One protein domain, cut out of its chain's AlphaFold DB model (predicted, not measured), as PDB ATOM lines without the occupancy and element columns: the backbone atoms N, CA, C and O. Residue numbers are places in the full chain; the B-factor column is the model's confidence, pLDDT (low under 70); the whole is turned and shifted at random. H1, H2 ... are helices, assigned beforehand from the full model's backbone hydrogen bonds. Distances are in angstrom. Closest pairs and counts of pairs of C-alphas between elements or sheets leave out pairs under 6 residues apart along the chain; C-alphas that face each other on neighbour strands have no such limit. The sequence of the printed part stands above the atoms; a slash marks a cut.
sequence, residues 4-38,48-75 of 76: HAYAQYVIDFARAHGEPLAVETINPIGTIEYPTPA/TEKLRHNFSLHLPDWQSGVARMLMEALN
ATOM      1  N   HIS A   4     161.695 200.799 207.018       97.50
ATOM      2  CA  HIS A   4     160.871 201.005 205.827       97.50
ATOM      3  C   HIS A   4     161.565 201.909 204.797       97.50
ATOM      4  O   HIS A   4     161.729 201.508 203.649       97.50
ATOM      5  N   ALA A   5     162.072 203.073 205.217       96.56
ATOM      6  CA  ALA A   5     162.783 203.986 204.317       96.56
ATOM      7  C   ALA A   5     164.085 203.378 203.762       96.56
ATOM      8  O   ALA A   5     164.439 203.623 202.612       96.56
ATOM      9  N   TYR A   6     164.782 202.565 204.564       97.62
ATOM     10  CA  TYR A   6     165.961 201.824 204.112       97.62
ATOM     11  C   TYR A   6     165.601 200.805 203.020       97.62
ATOM     12  O   TYR A   6     166.245 200.772 201.974       97.62
ATOM     13  N   ALA A   7     164.551 200.005 203.233       97.88
ATOM     14  CA  ALA A   7     164.085 199.026 202.251       97.88
ATOM     15  C   ALA A   7     163.636 199.695 200.945       97.88
ATOM     16  O   ALA A   7     163.998 199.230 199.867       97.88
ATOM     17  N   GLN A   8     162.916 200.817 201.043       97.62
ATOM     18  CA  GLN A   8     162.510 201.609 199.885       97.62
ATOM     19  C   GLN A   8     163.722 202.072 199.069       97.62
ATOM     20  O   GLN A   8     163.763 201.842 197.866       97.62
ATOM     21  N   TYR A   9     164.750 202.617 199.729       97.81
ATOM     22  CA  TYR A   9     165.982 203.039 199.060       97.81
ATOM     23  C   TYR A   9     166.675 201.891 198.307       97.81
ATOM     24  O   TYR A   9     167.093 202.074 197.168       97.81
ATOM     25  N   VAL A  10     166.770 200.703 198.914       97.81
ATOM     26  CA  VAL A  10     167.387 199.524 198.280       97.81
ATOM     27  C   VAL A  10     166.604 199.069 197.047       97.81
ATOM     28  O   VAL A  10     167.196 198.812 195.999       97.81
ATOM     29  N   ILE A  11     165.276 198.978 197.156       97.81
ATOM     30  CA  ILE A  11     164.421 198.546 196.045       97.81
ATOM     31  C   ILE A  11     164.427 199.575 194.914       97.81
ATOM     32  O   ILE A  11     164.543 199.193 193.753       97.81
ATOM     33  N   ASP A  12     164.370 200.869 195.228       97.12
ATOM     34  CA  ASP A  12     164.431 201.926 194.215       97.12
ATOM     35  C   ASP A  12     165.790 201.962 193.515       97.12
ATOM     36  O   ASP A  12     165.848 202.129 192.297       97.12
ATOM     37  N   PHE A  13     166.879 201.719 194.251       97.62
ATOM     38  CA  PHE A  13     168.207 201.569 193.666       97.62
ATOM     39  C   PHE A  13     168.254 200.408 192.665       97.62
ATOM     40  O   PHE A  13     168.701 200.588 191.534       97.62
ATOM     41  N   ALA A  14     167.768 199.226 193.053       97.06
ATOM     42  CA  ALA A  14     167.758 198.049 192.186       97.06
ATOM     43  C   ALA A  14     166.883 198.265 190.934       97.06
ATOM     44  O   ALA A  14     167.316 197.965 189.821       97.06
ATOM     45  N   ARG A  15     165.704 198.889 191.085       96.25
ATOM     46  CA  ARG A  15     164.848 199.290 189.952       96.25
ATOM     47  C   ARG A  15     165.572 200.235 188.997       96.25
ATOM     48  O   ARG A  15     165.524 200.027 187.788       96.25
ATOM     49  N   ALA A  16     166.273 201.239 189.526       96.44
ATOM     50  CA  ALA A  16     167.040 202.185 188.718       96.44
ATOM     51  C   ALA A  16     168.181 201.515 187.925       96.44
ATOM     52  O   ALA A  16     168.583 202.036 186.888       96.44
ATOM     53  N   HIS A  17     168.659 200.348 188.372       96.62
ATOM     54  CA  HIS A  17     169.696 199.555 187.696       96.62
ATOM     55  C   HIS A  17     169.138 198.412 186.829       96.62
ATOM     56  O   HIS A  17     169.911 197.600 186.307       96.62
ATOM     57  N   GLY A  18     167.817 198.386 186.621       95.88
ATOM     58  CA  GLY A  18     167.137 197.458 185.717       95.88
ATOM     59  C   GLY A  18     166.923 196.058 186.286       95.88
ATOM     60  O   GLY A  18     166.677 195.131 185.518       95.88
ATOM     61  N   GLU A  19     167.019 195.886 187.606       96.88
ATOM     62  CA  GLU A  19     166.813 194.580 188.224       96.88
ATOM     63  C   GLU A  19     165.333 194.164 188.169       96.88
ATOM     64  O   GLU A  19     164.453 194.948 188.549       96.88
ATOM     65  N   PRO A  20     165.024 192.932 187.719       95.81
ATOM     66  CA  PRO A  20     163.659 192.433 187.688       95.81
ATOM     67  C   PRO A  20     163.200 192.095 189.108       95.81
ATOM     68  O   PRO A  20     163.719 191.186 189.753       95.81
ATOM     69  N   LEU A  21     162.194 192.816 189.596       96.81
ATOM     70  CA  LEU A  21     161.675 192.655 190.949       96.81
ATOM     71  C   LEU A  21     160.170 192.400 190.924       96.81
ATOM     72  O   LEU A  21     159.421 193.145 190.303       96.81
ATOM     73  N   ALA A  22     159.725 191.384 191.666       97.75
ATOM     74  CA  ALA A  22     158.299 191.112 191.864       97.75
ATOM     75  C   ALA A  22     157.634 192.087 192.851       97.75
ATOM     76  O   ALA A  22     156.412 192.154 192.930       97.75
ATOM     77  N   VAL A  23     158.423 192.820 193.648       96.69
ATOM     78  CA  VAL A  23     157.877 193.768 194.623       96.69
ATOM     79  C   VAL A  23     157.334 195.007 193.915       96.69
ATOM     80  O   VAL A  23     158.061 195.719 193.220       96.69
ATOM     81  N   GLU A  24     156.058 195.297 194.142       95.00
ATOM     82  CA  GLU A  24     155.390 196.484 193.602       95.00
ATOM     83  C   GLU A  24     155.358 197.613 194.638       95.00
ATOM     84  O   GLU A  24     155.852 198.713 194.384       95.00
ATOM     85  N   THR A  25     154.866 197.314 195.844       95.75
ATOM     86  CA  THR A  25     154.664 198.291 196.925       95.75
ATOM     87  C   THR A  25     155.315 197.827 198.225       95.75
ATOM     88  O   THR A  25     155.270 196.644 198.560       95.75
ATOM     89  N   ILE A  26     155.887 198.768 198.984       97.38
ATOM     90  CA  ILE A  26     156.455 198.526 200.316       97.38
ATOM     91  C   ILE A  26     155.649 199.334 201.334       97.38
ATOM     92  O   ILE A  26     155.807 200.551 201.453       97.38
ATOM     93  N   ASN A  27     154.780 198.654 202.079       97.25
ATOM     94  CA  ASN A  27     153.933 199.291 203.086       97.25
ATOM     95  C   ASN A  27     154.679 199.424 204.425       97.25
ATOM     96  O   ASN A  27     155.334 198.470 204.853       97.25
ATOM     97  N   PRO A  28     154.605 200.582 205.104       96.94
ATOM     98  CA  PRO A  28     155.139 200.717 206.450       96.94
ATOM     99  C   PRO A  28     154.258 199.961 207.450       96.94
ATOM    100  O   PRO A  28     153.044 199.894 207.284       96.94
ATOM    101  N   ILE A  29     154.876 199.456 208.516       96.19
ATOM    102  CA  ILE A  29     154.178 198.889 209.676       96.19
ATOM    103  C   ILE A  29     154.761 199.466 210.967       96.19
ATOM    104  O   ILE A  29     155.937 199.843 211.033       96.19
ATOM    105  N   GLY A  30     153.944 199.520 212.009       93.75
ATOM    106  CA  GLY A  30     154.355 199.769 213.379       93.75
ATOM    107  C   GLY A  30     155.036 198.551 214.003       93.75
ATOM    108  O   GLY A  30     154.786 197.402 213.650       93.75
ATOM    109  N   THR A  31     155.889 198.791 215.002       91.62
ATOM    110  CA  THR A  31     156.663 197.716 215.651       91.62
ATOM    111  C   THR A  31     155.802 196.660 216.355       91.62
ATOM    112  O   THR A  31     156.284 195.558 216.588       91.62
ATOM    113  N   ILE A  32     154.566 196.999 216.739       92.38
ATOM    114  CA  ILE A  32     153.648 196.096 217.452       92.38
ATOM    115  C   ILE A  32     152.950 195.107 216.516       92.38
ATOM    116  O   ILE A  32     152.467 194.076 216.970       92.38
ATOM    117  N   GLU A  33     152.904 195.420 215.220       96.06
ATOM    118  CA  GLU A  33     152.218 194.611 214.210       96.06
ATOM    119  C   GLU A  33     153.013 193.342 213.872       96.06
ATOM    120  O   GLU A  33     152.454 192.379 213.355       96.06
ATOM    121  N   TYR A  34     154.307 193.317 214.212       93.69
ATOM    122  CA  TYR A  34     155.172 192.152 214.060       93.69
ATOM    123  C   TYR A  34     156.063 191.966 215.304       93.69
ATOM    124  O   TYR A  34     157.186 192.483 215.353       93.69
ATOM    125  N   PRO A  35     155.575 191.272 216.350       92.00
ATOM    126  CA  PRO A  35     156.271 191.182 217.628       92.00
ATOM    127  C   PRO A  35     157.527 190.306 217.545       92.00
ATOM    128  O   PRO A  35     157.545 189.253 216.909       92.00
ATOM    129  N   THR A  36     158.581 190.716 218.252       93.38
ATOM    130  CA  THR A  36     159.832 189.956 218.376       93.38
ATOM    131  C   THR A  36     160.087 189.553 219.832       93.38
ATOM    132  O   THR A  36     159.786 190.351 220.721       93.38
ATOM    133  N   PRO A  37     160.700 188.380 220.112       94.25
ATOM    134  CA  PRO A  37     160.931 187.922 221.489       94.25
ATOM    135  C   PRO A  37     161.731 188.905 222.355       94.25
ATOM    136  O   PRO A  37     161.417 189.114 223.522       94.25
ATOM    137  N   ALA A  38     162.757 189.533 221.775       94.94
ATOM    138  CA  ALA A  38     163.515 190.595 222.427       94.94
ATOM    139  C   ALA A  38     163.003 191.964 221.978       94.94
ATOM    140  O   ALA A  38     162.855 192.209 220.776       94.94
ATOM    141  N   THR A  48     177.833 210.971 216.691       97.75
ATOM    142  CA  THR A  48     179.221 210.615 216.373       97.75
ATOM    143  C   THR A  48     180.200 211.789 216.464       97.75
ATOM    144  O   THR A  48     181.351 211.637 216.063       97.75
ATOM    145  N   GLU A  49     179.799 212.951 216.994       98.19
ATOM    146  CA  GLU A  49     180.639 214.162 217.032       98.19
ATOM    147  C   GLU A  49     181.977 213.935 217.745       98.19
ATOM    148  O   GLU A  49     183.029 214.295 217.221       98.19
ATOM    149  N   LYS A  50     181.969 213.244 218.892       98.31
ATOM    150  CA  LYS A  50     183.202 212.930 219.636       98.31
ATOM    151  C   LYS A  50     184.188 212.099 218.805       98.31
ATOM    152  O   LYS A  50     185.386 212.352 218.845       98.31
ATOM    153  N   LEU A  51     183.688 211.111 218.059       98.25
ATOM    154  CA  LEU A  51     184.505 210.252 217.198       98.25
ATOM    155  C   LEU A  51     185.084 211.056 216.026       98.25
ATOM    156  O   LEU A  51     186.280 210.988 215.761       98.25
ATOM    157  N   ARG A  52     184.246 211.854 215.360       98.25
ATOM    158  CA  ARG A  52     184.661 212.701 214.235       98.25
ATOM    159  C   ARG A  52     185.738 213.700 214.651       98.25
ATOM    160  O   ARG A  52     186.743 213.816 213.959       98.25
ATOM    161  N   HIS A  53     185.553 214.366 215.792       98.12
ATOM    162  CA  HIS A  53     186.494 215.362 216.301       98.12
ATOM    163  C   HIS A  53     187.824 214.737 216.734       98.12
ATOM    164  O   HIS A  53     188.878 215.145 216.255       98.12
ATOM    165  N   ASN A  54     187.783 213.713 217.589       98.50
ATOM    166  CA  ASN A  54     188.998 213.149 218.183       98.50
ATOM    167  C   ASN A  54     189.918 212.474 217.161       98.50
ATOM    168  O   ASN A  54     191.123 212.412 217.377       98.50
ATOM    169  N   PHE A  55     189.353 211.953 216.072       98.31
ATOM    170  CA  PHE A  55     190.100 211.207 215.060       98.31
ATOM    171  C   PHE A  55     190.177 211.927 213.710       98.31
ATOM    172  O   PHE A  55     190.715 211.367 212.761       98.31
ATOM    173  N   SER A  56     189.657 213.157 213.608       97.50
ATOM    174  CA  SER A  56     189.591 213.922 212.351       97.50
ATOM    175  C   SER A  56     188.964 213.123 211.196       97.50
ATOM    176  O   SER A  56     189.452 213.141 210.067       97.50
ATOM    177  N   LEU A  57     187.881 212.394 211.489       97.06
ATOM    178  CA  LEU A  57     187.197 211.522 210.532       97.06
ATOM    179  C   LEU A  57     185.973 212.201 209.913       97.06
ATOM    180  O   LEU A  57     185.136 212.790 210.606       97.06
ATOM    181  N   HIS A  58     185.811 212.009 208.606       96.19
ATOM    182  CA  HIS A  58     184.530 212.195 207.937       96.19
ATOM    183  C   HIS A  58     183.759 210.870 207.945       96.19
ATOM    184  O   HIS A  58     184.257 209.855 207.462       96.19
ATOM    185  N   LEU A  59     182.545 210.884 208.496       96.69
ATOM    186  CA  LEU A  59     181.608 209.767 208.420       96.69
ATOM    187  C   LEU A  59     180.518 210.169 207.422       96.69
ATOM    188  O   LEU A  59     179.745 211.074 207.746       96.69
ATOM    189  N   PRO A  60     180.498 209.582 206.213       96.56
ATOM    190  CA  PRO A  60     179.538 209.960 205.189       96.56
ATOM    191  C   PRO A  60     178.128 209.503 205.562       96.56
ATOM    192  O   PRO A  60     177.927 208.648 206.430       96.56
ATOM    193  N   ASP A  61     177.152 210.044 204.842       96.62
ATOM    194  CA  ASP A  61     175.781 209.563 204.895       96.62
ATOM    195  C   ASP A  61     175.707 208.065 204.553       96.62
ATOM    196  O   ASP A  61     176.428 207.546 203.693       96.62
ATOM    197  N   TRP A  62     174.808 207.356 205.236       96.62
ATOM    198  CA  TRP A  62     174.676 205.900 205.133       96.62
ATOM    199  C   TRP A  62     174.362 205.430 203.700       96.62
ATOM    200  O   TRP A  62     174.779 204.335 203.317       96.62
ATOM    201  N   GLN A  63     173.666 206.256 202.907       97.38
ATOM    202  CA  GLN A  63     173.272 205.966 201.526       97.38
ATOM    203  C   GLN A  63     174.485 205.622 200.667       97.38
ATOM    204  O   GLN A  63     174.434 204.667 199.900       97.38
ATOM    205  N   SER A  64     175.592 206.351 200.831       97.06
ATOM    206  CA  SER A  64     176.811 206.143 200.046       97.06
ATOM    207  C   SER A  64     177.386 204.742 200.257       97.06
ATOM    208  O   SER A  64     177.805 204.086 199.306       97.06
ATOM    209  N   GLY A  65     177.365 204.250 201.501       97.19
ATOM    210  CA  GLY A  65     177.827 202.901 201.826       97.19
ATOM    211  C   GLY A  65     176.923 201.812 201.243       97.19
ATOM    212  O   GLY A  65     177.424 200.827 200.703       97.19
ATOM    213  N   VAL A  66     175.604 202.009 201.316       97.69
ATOM    214  CA  VAL A  66     174.615 201.065 200.772       97.69
ATOM    215  C   VAL A  66     174.663 201.031 199.251       97.69
ATOM    216  O   VAL A  66     174.739 199.947 198.686       97.69
ATOM    217  N   ALA A  67     174.683 202.190 198.592       97.44
ATOM    218  CA  ALA A  67     174.780 202.292 197.141       97.44
ATOM    219  C   ALA A  67     176.033 201.584 196.614       97.44
ATOM    220  O   ALA A  67     175.929 200.776 195.699       97.44
ATOM    221  N   ARG A  68     177.200 201.806 197.242       97.94
ATOM    222  CA  ARG A  68     178.440 201.098 196.878       97.94
ATOM    223  C   ARG A  68     178.277 199.580 196.971       97.94
ATOM    224  O   ARG A  68     178.633 198.872 196.039       97.94
ATOM    225  N   MET A  69     177.728 199.086 198.080       97.94
ATOM    226  CA  MET A  69     177.522 197.647 198.270       97.94
ATOM    227  C   MET A  69     176.535 197.068 197.248       97.94
ATOM    228  O   MET A  69     176.759 195.973 196.748       97.94
ATOM    229  N   LEU A  70     175.475 197.802 196.896       97.88
ATOM    230  CA  LEU A  70     174.517 197.368 195.879       97.88
ATOM    231  C   LEU A  70     175.135 197.334 194.477       97.88
ATOM    232  O   LEU A  70     174.875 196.383 193.749       97.88
ATOM    233  N   MET A  71     175.975 198.308 194.114       97.31
ATOM    234  CA  MET A  71     176.744 198.256 192.861       97.31
ATOM    235  C   MET A  71     177.589 196.979 192.792       97.31
ATOM    236  O   MET A  71     177.508 196.232 191.821       97.31
ATOM    237  N   GLU A  72     178.324 196.685 193.869       97.06
ATOM    238  CA  GLU A  72     179.150 195.478 193.979       97.06
ATOM    239  C   GLU A  72     178.309 194.198 193.885       97.06
ATOM    240  O   GLU A  72     178.669 193.273 193.163       97.06
ATOM    241  N   ALA A  73     177.167 194.143 194.573       95.81
ATOM    242  CA  ALA A  73     176.288 192.976 194.575       95.81
ATOM    243  C   ALA A  73     175.614 192.721 193.215       95.81
ATOM    244  O   ALA A  73     175.369 191.570 192.859       95.81
ATOM    245  N   LEU A  74     175.312 193.784 192.466       93.69
ATOM    246  CA  LEU A  74     174.647 193.719 191.162       93.69
ATOM    247  C   LEU A  74     175.633 193.686 189.981       93.69
ATOM    248  O   LEU A  74     175.197 193.627 188.831       93.69
ATOM    249  N   ASN A  75     176.946 193.707 190.247       90.94
ATOM    250  CA  ASN A  75     178.010 193.840 189.243       90.94
ATOM    251  C   ASN A  75     177.779 195.031 188.289       90.94
ATOM    252  O   ASN A  75     177.852 194.878 187.065       90.94
TER     253      ASN A  75
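This is residues 4 to 38 and 48 to 75 of the 76 residues of the protein "RmlD_sub_bind domain-containing protein" of Pseudomonas syringae pv. avii (UniProt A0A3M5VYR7). Two helices of equal length, H1 and H3, slant past each other and touch over part of each, making the small core of an open, spread-out model. On the far side of H1 from H3, residues 17 to 29 fold back along H1, and residues 30 to 38 stick out free beyond its first residue. At the opposite extreme the short helix H2 lies away from both, reached from H3 by the strung-out link of residues 56 to 61. The printed part has 63 residues with three named helices, in the order H1, H2, H3, and no named strand; the class is all helix, with 33 residues in helices. The whole is extended, with a radius of gyration of the C-alphas of 16.5 A, and its outline is flat, spanning 45 by 37 by 16 A.

Begin with H1, residues 4 to 16, and look across to H3, residues 62 to 74. They touch, and their closest C-alphas are those of Phe 13 and Ala 67, 7.5 A apart. H1 touches H3 with residues 10 to 14 alone, and H3 touches H1 with residues 66 to 70 alone. Their lines stand at a steep tilt of 43 degrees, they run the same way, and their centres are 11.0 A apart. Now look outward to H2, residues 49 to 55, which touches no helix: H1 and H2 are apart, and H2 and H3 are apart. In the backbones of H1, H2 and H3, every O i to N i+4 pair is within hydrogen-bond range.

Find C-alpha 4 of His at (160.871, 201.005, 205.827); from there H1 runs 18.2 A to C-alpha 16 at (167.040, 202.185, 188.718). H3 begins at C-alpha 62 of Trp, at (174.676, 205.900, 205.133), and ends 18.5 A on at C-alpha 74 of Leu, at (174.647, 193.719, 191.162). H2 is shorter, 10.1 A from C-alpha 49 to C-alpha 55.

Look for the two C-alphas farthest apart at Ala 22 and Asn 54, 46.1 A from each other. Residues 39 to 47 are cut out and not printed, and C-alphas 38 and 48 across this cut are 26.2 A apart. The link from H1 to H2 is the link across the cut, with 32 residues between them in the chain, 9 of them not printed; before the cut you find residues 17 to 38, 22 residues with no named element, of which 30 to 38 stand free. The link from H2 to H3, of 6 residues, is short. In the B-factor column the mean pLDDT of the printed part is 96.5, and no printed residue is under 70.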